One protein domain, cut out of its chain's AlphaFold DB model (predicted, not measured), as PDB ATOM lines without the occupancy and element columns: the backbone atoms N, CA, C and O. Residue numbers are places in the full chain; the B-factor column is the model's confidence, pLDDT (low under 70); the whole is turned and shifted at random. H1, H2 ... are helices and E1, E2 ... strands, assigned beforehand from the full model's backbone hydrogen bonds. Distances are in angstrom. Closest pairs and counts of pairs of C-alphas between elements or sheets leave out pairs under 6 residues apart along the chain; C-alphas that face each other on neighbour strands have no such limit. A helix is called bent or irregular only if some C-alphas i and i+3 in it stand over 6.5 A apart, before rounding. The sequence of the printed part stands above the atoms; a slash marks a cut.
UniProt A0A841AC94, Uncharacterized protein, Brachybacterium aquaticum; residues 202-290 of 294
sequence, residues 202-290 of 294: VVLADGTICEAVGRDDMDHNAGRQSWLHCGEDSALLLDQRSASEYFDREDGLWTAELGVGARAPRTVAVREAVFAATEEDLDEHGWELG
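Overview. This is residues 202 to 290 of the 294 residues of an uncharacterized protein of Brachybacterium aquaticum (UniProt A0A841AC94). One curled sheet of five strands makes a small, nearly closed barrel, with the short stretch of residues 228 to 229 bridging its edge strands E2 and E3. E2 and E1 face E4 and E3 across the fold, the long bent strand E5 is the hinge, and beyond the far end of E5 the helix H1 sits off to one end, with residues 278 to 284 sticking out. The printed part has 89 residues, with E1, E2, E3, E4, E5 and H1 in that order along it; the sheet runs E2, E1, E5, E4, E3, antiparallel throughout. The class is mixed, helices and strands, with 39 residues, under half, in named elements. The whole is compact, with a radius of gyration of the C-alphas of 13.3 A and spans of 39 by 28 by 27 A.

Along the chain. E1 is residues 202 to 204, beginning at C-alpha 202 (28.363, 40.606, 23.584). E2 is residues 209 to 212, and E3 is residues 234 to 237. E4, residues 255 to 260, is 16.2 A long. E5, residues 266 to 276, is 26.5 A long and bends by 72 degrees at residue 271; it ends at C-alpha 276 (18.505, 37.802, 17.574). H1, residues 279 to 289, is 13.9 A long and ends at C-alpha 289 (17.540, 49.185, 24.533). H1 is irregular: C-alphas 284 and 287 are 7.5 A apart.

Arrangement. The sheet is strongly twisted. E1 and E2 form a hairpin, with N 202 and O 210 2.8 A apart, within hydrogen-bond range. E5 pairs with E1 over its residues 270 to 273, where N 203 and O 272 are 2.8 A apart, and with E4 over its residues 266 to 269, where N 258 and O 266 are 2.8 A apart. E3, E4 and E5 form a meander, each strand the antiparallel neighbour of the one before; N 237 and O 257 of the hairpin E3 and E4 are 2.8 A apart. The closest C-alphas of E2 and E3 are those of Cys 210 and Ala 235, 6.9 A apart. Residues 228 to 229 pair antiparallel with residues 211 to 212 of E2 and with residues 235 to 236 of E3. H1 and E5 are near each other; H1 only grazes the sheet, with its residues 281 to 289. In H1, 4 of 7 O i to N i+4 pairs are within hydrogen-bond range.

Size, cuts and confidence. The C-alphas farthest apart, those of Arg 263 and Glu 280, are 40.5 A apart. The printed part has no cut. The links E2 to E3, 21 residues, and E3 to E4, 17 residues, are long. The mean pLDDT of the printed part is 91.7; residue 290 is under 70.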
ATOM      1  N   VAL A 202      27.864  39.375  22.985       97.94
ATOM      2  CA  VAL A 202      28.363  40.606  23.584       97.94
ATOM      3  C   VAL A 202      29.840  40.729  23.285       97.94
ATOM      4  O   VAL A 202      30.593  39.781  23.470       97.94
ATOM      5  N   VAL A 203      30.274  41.918  22.882       97.69
ATOM      6  CA  VAL A 203      31.694  42.227  22.761       97.69
ATOM      7  C   VAL A 203      32.077  43.242  23.822       97.69
ATOM      8  O   VAL A 203      31.511  44.334  23.891       97.69
ATOM      9  N   LEU A 204      33.041  42.889  24.666       97.62
ATOM     10  CA  LEU A 204      33.550  43.751  25.726       97.62
ATOM     11  C   LEU A 204      34.501  44.818  25.171       97.62
ATOM     12  O   LEU A 204      34.999  44.733  24.044       97.62
ATOM     13  N   ALA A 205      34.780  45.840  25.980       96.38
ATOM     14  CA  ALA A 205      35.693  46.922  25.614       96.38
ATOM     15  C   ALA A 205      37.096  46.430  25.203       96.38
ATOM     16  O   ALA A 205      37.698  47.005  24.298       96.38
ATOM     17  N   ASP A 206      37.590  45.351  25.819       95.06
ATOM     18  CA  ASP A 206      38.886  44.731  25.505       95.06
ATOM     19  C   ASP A 206      38.854  43.804  24.273       95.06
ATOM     20  O   ASP A 206      39.896  43.298  23.862       95.06
ATOM     21  N   GLY A 207      37.687  43.633  23.645       95.69
ATOM     22  CA  GLY A 207      37.491  42.770  22.485       95.69
ATOM     23  C   GLY A 207      37.114  41.329  22.813       95.69
ATOM     24  O   GLY A 207      36.877  40.574  21.876       95.69
ATOM     25  N   THR A 208      37.014  40.958  24.093       97.44
ATOM     26  CA  THR A 208      36.490  39.647  24.499       97.44
ATOM     27  C   THR A 208      35.062  39.478  23.987       97.44
ATOM     28  O   THR A 208      34.240  40.382  24.147       97.44
ATOM     29  N   ILE A 209      34.774  38.328  23.382       97.38
ATOM     30  CA  ILE A 209      33.446  37.965  22.886       97.38
ATOM     31  C   ILE A 209      32.810  37.021  23.901       97.38
ATOM     32  O   ILE A 209      33.463  36.082  24.347       97.38
ATOM     33  N   CYS A 210      31.558  37.287  24.256       97.69
ATOM     34  CA  CYS A 210      30.749  36.438  25.112       97.69
ATOM     35  C   CYS A 210      29.480  36.012  24.374       97.69
ATOM     36  O   CYS A 210      28.760  36.878  23.877       97.69
ATOM     37  N   GLU A 211      29.180  34.718  24.332       95.88
ATOM     38  CA  GLU A 211      28.078  34.163  23.540       95.88
ATOM     39  C   GLU A 211      27.081  33.379  24.383       95.88
ATOM     40  O   GLU A 211      27.409  32.813  25.430       95.88
ATOM     41  N   ALA A 212      25.838  33.370  23.906       94.81
ATOM     42  CA  ALA A 212      24.752  32.653  24.528       94.81
ATOM     43  C   ALA A 212      24.963  31.144  24.426       94.81
ATOM     44  O   ALA A 212      25.139  30.601  23.338       94.81
ATOM     45  N   VAL A 213      24.879  30.455  25.561       91.75
ATOM     46  CA  VAL A 213      24.986  28.994  25.625       91.75
ATOM     47  C   VAL A 213      23.657  28.359  26.015       91.75
ATOM     48  O   VAL A 213      22.842  28.937  26.739       91.75
ATOM     49  N   GLY A 214      23.430  27.124  25.564       87.31
ATOM     50  CA  GLY A 214      22.222  26.370  25.911       87.31
ATOM     51  C   GLY A 214      22.163  25.942  27.383       87.31
ATOM     52  O   GLY A 214      21.073  25.751  27.930       87.31
ATOM     53  N   ARG A 215      23.315  25.803  28.048       87.44
ATOM     54  CA  ARG A 215      23.427  25.367  29.444       87.44
ATOM     55  C   ARG A 215      24.582  26.075  30.142       87.44
ATOM     56  O   ARG A 215      25.644  26.211  29.556       87.44
ATOM     57  N   ASP A 216      24.351  26.427  31.401       91.06
ATOM     58  CA  ASP A 216      25.391  26.834  32.341       91.06
ATOM     59  C   ASP A 216      25.919  25.604  33.085       91.06
ATOM     60  O   ASP A 216      25.171  24.947  33.817       91.06
ATOM     61  N   ASP A 217      27.175  25.252  32.856       89.06
ATOM     62  CA  ASP A 217      27.886  24.170  33.539       89.06
ATOM     63  C   ASP A 217      29.155  24.651  34.256       89.06
ATOM     64  O   ASP A 217      29.918  23.832  34.773       89.06
ATOM     65  N   MET A 218      29.362  25.969  34.332       91.12
ATOM     66  CA  MET A 218      30.537  26.555  34.965       91.12
ATOM     67  C   MET A 218      30.315  26.849  36.448       91.12
ATOM     68  O   MET A 218      29.227  27.204  36.903       91.12
ATOM     69  N   ASP A 219      31.401  26.757  37.216       90.88
ATOM     70  CA  ASP A 219      31.423  27.202  38.605       90.88
ATOM     71  C   ASP A 219      31.605  28.722  38.671       90.88
ATOM     72  O   ASP A 219      32.670  29.254  38.345       90.88
ATOM     73  N   HIS A 220      30.594  29.426  39.181       93.06
ATOM     74  CA  HIS A 220      30.624  30.882  39.323       93.06
ATOM     75  C   HIS A 220      30.820  31.338  40.765       93.06
ATOM     76  O   HIS A 220      30.469  30.665  41.742       93.06
ATOM     77  N   ASN A 221      31.326  32.562  40.911       92.38
ATOM     78  CA  ASN A 221      31.425  33.222  42.205       92.38
ATOM     79  C   ASN A 221      30.083  33.236  42.946       92.38
ATOM     80  O   ASN A 221      29.060  33.650  42.403       92.38
ATOM     81  N   ALA A 222      30.111  32.803  44.209       90.19
ATOM     82  CA  ALA A 222      28.947  32.763  45.092       90.19
ATOM     83  C   ALA A 222      27.731  31.998  44.521       90.19
ATOM     84  O   ALA A 222      26.598  32.302  44.892       90.19
ATOM     85  N   GLY A 223      27.955  31.013  43.638       86.81
ATOM     86  CA  GLY A 223      26.886  30.196  43.052       86.81
ATOM     87  C   GLY A 223      25.957  30.969  42.115       86.81
ATOM     88  O   GLY A 223      24.796  30.595  41.960       86.81
ATOM     89  N   ARG A 224      26.438  32.080  41.544       92.88
ATOM     90  CA  ARG A 224      25.714  32.833  40.512       92.88
ATOM     91  C   ARG A 224      25.568  32.008  39.232       92.88
ATOM     92  O   ARG A 224      26.140  30.932  39.115       92.88
ATOM     93  N   GLN A 225      24.774  32.519  38.301       93.25
ATOM     94  CA  GLN A 225      24.485  31.861  37.030       93.25
ATOM     95  C   GLN A 225      24.920  32.738  35.863       93.25
ATOM     96  O   GLN A 225      24.914  33.973  35.962       93.25
ATOM     97  N   SER A 226      25.237  32.092  34.749       94.81
ATOM     98  CA  SER A 226      25.474  32.739  33.473       94.81
ATOM     99  C   SER A 226      25.010  31.881  32.310       94.81
ATOM    100  O   SER A 226      25.150  30.673  32.297       94.81
ATOM    101  N   TRP A 227      24.512  32.537  31.275       94.25
ATOM    102  CA  TRP A 227      24.316  31.944  29.963       94.25
ATOM    103  C   TRP A 227      25.068  32.717  28.882       94.25
ATOM    104  O   TRP A 227      24.738  32.554  27.721       94.25
ATOM    105  N   LEU A 228      26.028  33.574  29.247       96.44
ATOM    106  CA  LEU A 228      26.853  34.360  28.326       96.44
ATOM    107  C   LEU A 228      28.331  34.076  28.602       96.44
ATOM    108  O   LEU A 228      28.961  34.758  29.416       96.44
ATOM    109  N   HIS A 229      28.869  33.047  27.949       96.31
ATOM    110  CA  HIS A 229      30.228  32.554  28.176       96.31
ATOM    111  C   HIS A 229      31.228  33.335  27.331       96.31
ATOM    112  O   HIS A 229      31.026  33.494  26.135       96.31
ATOM    113  N   CYS A 230      32.311  33.798  27.953       96.88
ATOM    114  CA  CYS A 230      33.360  34.624  27.350       96.88
ATOM    115  C   CYS A 230      34.652  33.840  27.036       96.88
ATOM    116  O   CYS A 230      35.689  34.431  26.731       96.88
ATOM    117  N   GLY A 231      34.611  32.514  27.186       92.62
ATOM    118  CA  GLY A 231      35.743  31.597  27.074       92.62
ATOM    119  C   GLY A 231      35.507  30.337  27.910       92.62
ATOM    120  O   GLY A 231      34.393  30.095  28.366       92.62
ATOM    121  N   GLU A 232      36.561  29.549  28.135       90.56
ATOM    122  CA  GLU A 232      36.466  28.275  28.869       90.56
ATOM    123  C   GLU A 232      36.139  28.438  30.363       90.56
ATOM    124  O   GLU A 232      35.527  27.555  30.952       90.56
ATOM    125  N   ASP A 233      36.568  29.539  30.988       92.94
ATOM    126  CA  ASP A 233      36.479  29.742  32.441       92.94
ATOM    127  C   ASP A 233      35.858  31.086  32.845       92.94
ATOM    128  O   ASP A 233      35.929  31.484  34.014       92.94
ATOM    129  N   SER A 234      35.270  31.811  31.894       97.06
ATOM    130  CA  SER A 234      34.771  33.165  32.122       97.06
ATOM    131  C   SER A 234      33.400  33.394  31.509       97.06
ATOM    132  O   SER A 234      33.067  32.842  30.462       97.06
ATOM    133  N   ALA A 235      32.599  34.225  32.172       97.81
ATOM    134  CA  ALA A 235      31.252  34.546  31.726       97.81
ATOM    135  C   ALA A 235      30.713  35.831  32.348       97.81
ATOM    136  O   ALA A 235      31.142  36.250  33.427       97.81
ATOM    137  N   LEU A 236      29.738  36.444  31.680       97.88
ATOM    138  CA  LEU A 236      28.983  37.559  32.247       97.88
ATOM    139  C   LEU A 236      27.972  37.012  33.243       97.88
ATOM    140  O   LEU A 236      27.194  36.135  32.901       97.88
ATOM    141  N   LEU A 237      27.974  37.497  34.474       96.88
ATOM    142  CA  LEU A 237      27.148  36.946  35.540       96.88
ATOM    143  C   LEU A 237      25.815  37.680  35.633       96.88
ATOM    144  O   LEU A 237      25.768  38.908  35.587       96.88
ATOM    145  N   LEU A 238      24.738  36.931  35.855       94.44
ATOM    146  CA  LEU A 238      23.455  37.517  36.233       94.44
ATOM    147  C   LEU A 238      23.542  38.152  37.610       94.44
ATOM    148  O   LEU A 238      24.157  37.579  38.516       94.44
ATOM    149  N   ASP A 239      22.920  39.314  37.780       88.00
ATOM    150  CA  ASP A 239      22.777  40.008  39.055       88.00
ATOM    151  C   ASP A 239      22.310  39.041  40.147       88.00
ATOM    152  O   ASP A 239      21.394  38.236  39.972       88.00
ATOM    153  N   GLN A 240      22.968  39.121  41.300       80.75
ATOM    154  CA  GLN A 240      22.757  38.172  42.387       80.75
ATOM    155  C   GLN A 240      21.364  38.300  43.023       80.75
ATOM    156  O   GLN A 240      20.886  37.351  43.642       80.75
ATOM    157  N   ARG A 241      20.723  39.471  42.927       81.44
ATOM    158  CA  ARG A 241      19.430  39.732  43.571       81.44
ATOM    159  C   ARG A 241      18.267  39.350  42.672       81.44
ATOM    160  O   ARG A 241      17.312  38.756  43.166       81.44
ATOM    161  N   SER A 242      18.328  39.720  41.396       79.69
ATOM    162  CA  SER A 242      17.268  39.458  40.424       79.69
ATOM    163  C   SER A 242      17.395  38.079  39.784       79.69
ATOM    164  O   SER A 242      16.381  37.474  39.447       79.69
ATOM    165  N   ALA A 243      18.627  37.573  39.632       80.94
ATOM    166  CA  ALA A 243      18.947  36.386  38.841       80.94
ATOM    167  C   ALA A 243      18.344  36.431  37.421       80.94
ATOM    168  O   ALA A 243      18.055  35.393  36.826       80.94
ATOM    169  N   SER A 244      18.126  37.635  36.883       82.69
ATOM    170  CA  SER A 244      17.460  37.841  35.593       82.69
ATOM    171  C   SER A 244      18.093  38.927  34.732       82.69
ATOM    172  O   SER A 244      17.729  39.052  33.572       82.69
ATOM    173  N   GLU A 245      19.033  39.712  35.258       89.00
ATOM    174  CA  GLU A 245      19.647  40.830  34.535       89.00
ATOM    175  C   GLU A 245      21.168  40.696  34.503       89.00
ATOM    176  O   GLU A 245      21.776  40.347  35.506       89.00
ATOM    177  N   TYR A 246      21.795  40.988  33.361       93.31
ATOM    178  CA  TYR A 246      23.261  41.019  33.227       93.31
ATOM    179  C   TYR A 246      23.839  42.432  33.222       93.31
ATOM    180  O   TYR A 246      25.004  42.622  33.567       93.31
ATOM    181  N   PHE A 247      23.059  43.397  32.728       94.06
ATOM    182  CA  PHE A 247      23.580  44.675  32.268       94.06
ATOM    183  C   PHE A 247      22.994  45.823  33.066       94.06
ATOM    184  O   PHE A 247      21.777  45.998  33.094       94.06
ATOM    185  N   ASP A 248      23.878  46.648  33.608       92.31
ATOM    186  CA  ASP A 248      23.555  48.028  33.929       92.31
ATOM    187  C   ASP A 248      23.645  48.846  32.633       92.31
ATOM    188  O   ASP A 248      24.609  48.705  31.881       92.31
ATOM    189  N   ARG A 249      22.622  49.651  32.332       90.44
ATOM    190  CA  ARG A 249      22.447  50.360  31.052       90.44
ATOM    191  C   ARG A 249      22.512  51.887  31.195       90.44
ATOM    192  O   ARG A 249      22.078  52.598  30.285       90.44
ATOM    193  N   GLU A 250      23.005  52.389  32.325       83.69
ATOM    194  CA  GLU A 250      23.085  53.823  32.621       83.69
ATOM    195  C   GLU A 250      23.854  54.630  31.551       83.69
ATOM    196  O   GLU A 250      24.836  54.179  30.962       83.69
ATOM    197  N   ASP A 251      23.355  55.837  31.248       81.75
ATOM    198  CA  ASP A 251      23.950  56.814  30.319       81.75
ATOM    199  C   ASP A 251      24.324  56.287  28.912       81.75
ATOM    200  O   ASP A 251      25.101  56.900  28.179       81.75
ATOM    201  N   GLY A 252      23.728  55.167  28.488       85.56
ATOM    202  CA  GLY A 252      23.935  54.565  27.168       85.56
ATOM    203  C   GLY A 252      25.224  53.749  27.020       85.56
ATOM    204  O   GLY A 252      25.432  53.149  25.961       85.56
ATOM    205  N   LEU A 253      26.071  53.681  28.049       92.31
ATOM    206  CA  LEU A 253      27.196  52.750  28.111       92.31
ATOM    207  C   LEU A 253      26.825  51.598  29.037       92.31
ATOM    208  O   LEU A 253      26.740  51.762  30.248       92.31
ATOM    209  N   TRP A 254      26.630  50.416  28.466       95.44
ATOM    210  CA  TRP A 254      26.292  49.242  29.247       95.44
ATOM    211  C   TRP A 254      27.524  48.710  29.972       95.44
ATOM    212  O   TRP A 254      28.631  48.666  29.421       95.44
ATOM    213  N   THR A 255      27.316  48.240  31.195       95.94
ATOM    214  CA  THR A 255      28.316  47.496  31.955       95.94
ATOM    215  C   THR A 255      27.748  46.168  32.433       95.94
ATOM    216  O   THR A 255      26.539  46.012  32.574       95.94
ATOM    217  N   ALA A 256      28.624  45.192  32.641       97.06
ATOM    218  CA  ALA A 256      28.276  43.870  33.148       97.06
ATOM    219  C   ALA A 256      29.307  43.414  34.182       97.06
ATOM    220  O   ALA A 256      30.422  43.939  34.241       97.06
ATOM    221  N   GLU A 257      28.961  42.408  34.977       97.62
ATOM    222  CA  GLU A 257      29.910  41.748  35.870       97.62
ATOM    223  C   GLU A 257      30.520  40.521  35.189       97.62
ATOM    224  O   GLU A 257      29.830  39.544  34.923       97.62
ATOM    225  N   LEU A 258      31.827  40.555  34.924       97.81
ATOM    226  CA  LEU A 258      32.573  39.416  34.396       97.81
ATOM    227  C   LEU A 258      33.100  38.552  35.545       97.81
ATOM    228  O   LEU A 258      33.899  39.018  36.366       97.81
ATOM    229  N   GLY A 259      32.692  37.286  35.563       97.06
ATOM    230  CA  GLY A 259      33.245  36.234  36.409       97.06
ATOM    231  C   GLY A 259      34.381  35.479  35.717       97.06
ATOM    232  O   GLY A 259      34.382  35.330  34.498       97.06
ATOM    233  N   VAL A 260      35.344  35.004  36.514       96.19
ATOM    234  CA  VAL A 260      36.389  34.056  36.089       96.19
ATOM    235  C   VAL A 260      36.486  32.965  37.153       96.19
ATOM    236  O   VAL A 260      37.034  33.192  38.243       96.19
ATOM    237  N   GLY A 261      35.881  31.813  36.868       91.19
ATOM    238  CA  GLY A 261      35.578  30.768  37.845       91.19
ATOM    239  C   GLY A 261      34.921  31.320  39.120       91.19
ATOM    240  O   GLY A 261      34.090  32.231  39.100       91.19
ATOM    241  N   ALA A 262      35.377  30.838  40.278       91.00
ATOM    242  CA  ALA A 262      34.847  31.247  41.581       91.00
ATOM    243  C   ALA A 262      35.386  32.597  42.114       91.00
ATOM    244  O   ALA A 262      35.086  32.971  43.253       91.00
ATOM    245  N   ARG A 263      36.210  33.333  41.353       93.94
ATOM    246  CA  ARG A 263      36.820  34.597  41.815       93.94
ATOM    247  C   ARG A 263      35.797  35.726  41.871       93.94
ATOM    248  O   ARG A 263      34.834  35.720  41.118       93.94
ATOM    249  N   ALA A 264      36.032  36.718  42.732       95.25
ATOM    250  CA  ALA A 264      35.178  37.903  42.789       95.25
ATOM    251  C   ALA A 264      35.059  38.549  41.391       95.25
ATOM    252  O   ALA A 264      36.091  38.727  40.732       95.25
ATOM    253  N   PRO A 265      33.836  38.868  40.933       96.81
ATOM    254  CA  PRO A 265      33.630  39.422  39.607       96.81
ATOM    255  C   PRO A 265      34.174  40.845  39.504       96.81
ATOM    256  O   PRO A 265      34.355  41.546  40.503       96.81
ATOM    257  N   ARG A 266      34.419  41.280  38.269       96.69
ATOM    258  CA  ARG A 266      34.806  42.658  37.949       96.69
ATOM    259  C   ARG A 266      33.784  43.295  37.021       96.69
ATOM    260  O   ARG A 266      33.303  42.643  36.100       96.69
ATOM    261  N   THR A 267      33.518  44.581  37.204       96.88
ATOM    262  CA  THR A 267      32.706  45.347  36.256       96.88
ATOM    263  C   THR A 267      33.488  45.592  34.967       96.88
ATOM    264  O   THR A 267      34.657  45.985  34.998       96.88
ATOM    265  N   VAL A 268      32.841  45.359  33.829       97.19
ATOM    266  CA  VAL A 268      33.393  45.558  32.486       97.19
ATOM    267  C   VAL A 268      32.434  46.367  31.630       97.19
ATOM    268  O   VAL A 268      31.221  46.213  31.736       97.19
ATOM    269  N   ALA A 269      32.979  47.222  30.766       97.00
ATOM    270  CA  ALA A 269      32.191  47.953  29.784       97.00
ATOM    271  C   ALA A 269      31.892  47.074  28.565       97.00
ATOM    272  O   ALA A 269      32.770  46.356  28.069       97.00
ATOM    273  N   VAL A 270      30.667  47.178  28.060       97.19
ATOM    274  CA  VAL A 270      30.208  46.497  26.852       97.19
ATOM    275  C   VAL A 270      30.377  47.426  25.656       97.19
ATOM    276  O   VAL A 270      29.827  48.527  25.617       97.19
ATOM    277  N   ARG A 271      31.135  46.977  24.660       96.44
ATOM    278  CA  ARG A 271      31.322  47.697  23.399       96.44
ATOM    279  C   ARG A 271      30.146  47.473  22.454       96.44
ATOM    280  O   ARG A 271      29.647  48.435  21.880       96.44
ATOM    281  N   GLU A 272      29.706  46.228  22.306       96.38
ATOM    282  CA  GLU A 272      28.620  45.846  21.400       96.38
ATOM    283  C   GLU A 272      27.724  44.778  22.033       96.38
ATOM    284  O   GLU A 272      28.222  43.876  22.705       96.38
ATOM    285  N   ALA A 273      26.415  44.887  21.813       96.69
ATOM    286  CA  ALA A 273      25.419  43.890  22.187       96.69
ATOM    287  C   ALA A 273      24.576  43.530  20.955       96.69
ATOM    288  O   ALA A 273      23.920  44.394  20.369       96.69
ATOM    289  N   VAL A 274      24.612  42.253  20.577       96.75
ATOM    290  CA  VAL A 274      23.970  41.708  19.378       96.75
ATOM    291  C   VAL A 274      22.786  40.841  19.786       96.75
ATOM    292  O   VAL A 274      22.941  39.872  20.534       96.75
ATOM    293  N   PHE A 275      21.603  41.177  19.292       96.25
ATOM    294  CA  PHE A 275      20.353  40.464  19.558       96.25
ATOM    295  C   PHE A 275      19.956  39.583  18.377       96.25
ATOM    296  O   PHE A 275      20.245  39.926  17.233       96.25
ATOM    297  N   ALA A 276      19.232  38.492  18.636       96.88
ATOM    298  CA  ALA A 276      18.505  37.802  17.574       96.88
ATOM    299  C   ALA A 276      17.327  38.667  17.121       96.88
ATOM    300  O   ALA A 276      16.312  38.748  17.811       96.88
ATOM    301  N   ALA A 277      17.498  39.368  16.009       95.88
ATOM    302  CA  ALA A 277      16.566  40.387  15.555       95.88
ATOM    303  C   ALA A 277      16.806  40.689  14.075       95.88
ATOM    304  O   ALA A 277      17.953  40.751  13.626       95.88
ATOM    305  N   THR A 278      15.736  40.916  13.324       94.44
ATOM    306  CA  THR A 278      15.809  41.599  12.032       94.44
ATOM    307  C   THR A 278      16.004  43.106  12.243       94.44
ATOM    308  O   THR A 278      15.937  43.616  13.364       94.44
ATOM    309  N   GLU A 279      16.255  43.843  11.161       90.44
ATOM    310  CA  GLU A 279      16.265  45.311  11.205       90.44
ATOM    311  C   GLU A 279      14.886  45.869  11.597       90.44
ATOM    312  O   GLU A 279      14.800  46.745  12.451       90.44
ATOM    313  N   GLU A 280      13.810  45.275  11.072       91.56
ATOM    314  CA  GLU A 280      12.425  45.615  11.424       91.56
ATOM    315  C   GLU A 280      12.143  45.415  12.924       91.56
ATOM    316  O   GLU A 280      11.609  46.312  13.574       91.56
ATOM    317  N   ASP A 281      12.590  44.299  13.518       93.12
ATOM    318  CA  ASP A 281      12.430  44.062  14.961       93.12
ATOM    319  C   ASP A 281      13.102  45.171  15.798       93.12
ATOM    320  O   ASP A 281      12.590  45.588  16.841       93.12
ATOM    321  N   LEU A 282      14.274  45.646  15.362       90.94
ATOM    322  CA  LEU A 282      15.003  46.720  16.039       90.94
ATOM    323  C   LEU A 282      14.326  48.080  15.873       90.94
ATOM    324  O   LEU A 282      14.262  48.835  16.847       90.94
ATOM    325  N   ASP A 283      13.805  48.374  14.684       88.44
ATOM    326  CA  ASP A 283      13.037  49.589  14.413       88.44
ATOM    327  C   ASP A 283      11.813  49.686  15.334       88.44
ATOM    328  O   ASP A 283      11.540  50.739  15.921       88.44
ATOM    329  N   GLU A 284      11.098  48.573  15.503       87.50
ATOM    330  CA  GLU A 284       9.855  48.520  16.273       87.50
ATOM    331  C   GLU A 284      10.088  48.473  17.791       87.50
ATOM    332  O   GLU A 284       9.391  49.153  18.557       87.50
ATOM    333  N   HIS A 285      11.090  47.713  18.246       82.75
ATOM    334  CA  HIS A 285      11.254  47.367  19.664       82.75
ATOM    335  C   HIS A 285      12.622  47.730  20.262       82.75
ATOM    336  O   HIS A 285      12.775  47.785  21.483       82.75
ATOM    337  N   GLY A 286      13.637  48.012  19.445       76.06
ATOM    338  CA  GLY A 286      15.011  48.231  19.908       76.06
ATOM    339  C   GLY A 286      15.228  49.547  20.664       76.06
ATOM    340  O   GLY A 286      16.209  49.696  21.399       76.06
ATOM    341  N   TRP A 287      14.332  50.526  20.525       70.81
ATOM    342  CA  TRP A 287      14.499  51.865  21.101       70.81
ATOM    343  C   TRP A 287      14.584  51.872  22.639       70.81
ATOM    344  O   TRP A 287      15.286  52.725  23.190       70.81
ATOM    345  N   GLU A 288      13.939  50.919  23.323       71.88
ATOM    346  CA  GLU A 288      14.026  50.727  24.783       71.88
ATOM    347  C   GLU A 288      15.414  50.255  25.234       71.88
ATOM    348  O   GLU A 288      15.836  50.493  26.365       71.88
ATOM    349  N   LEU A 289      16.169  49.645  24.322       72.94
ATOM    350  CA  LEU A 289      17.540  49.185  24.533       72.94
ATOM    351  C   LEU A 289      18.564  50.280  24.200       72.94
ATOM    352  O   LEU A 289      19.769  50.041  24.208       72.94
ATOM    353  N   GLY A 290      18.103  51.493  23.888       68.44
ATOM    354  CA  GLY A 290      18.967  52.581  23.449       68.44
ATOM    355  C   GLY A 290      19.449  52.429  22.006       68.44
ATOM    356  O   GLY A 290      20.376  53.141  21.619       68.44
TER     357      GLY A 290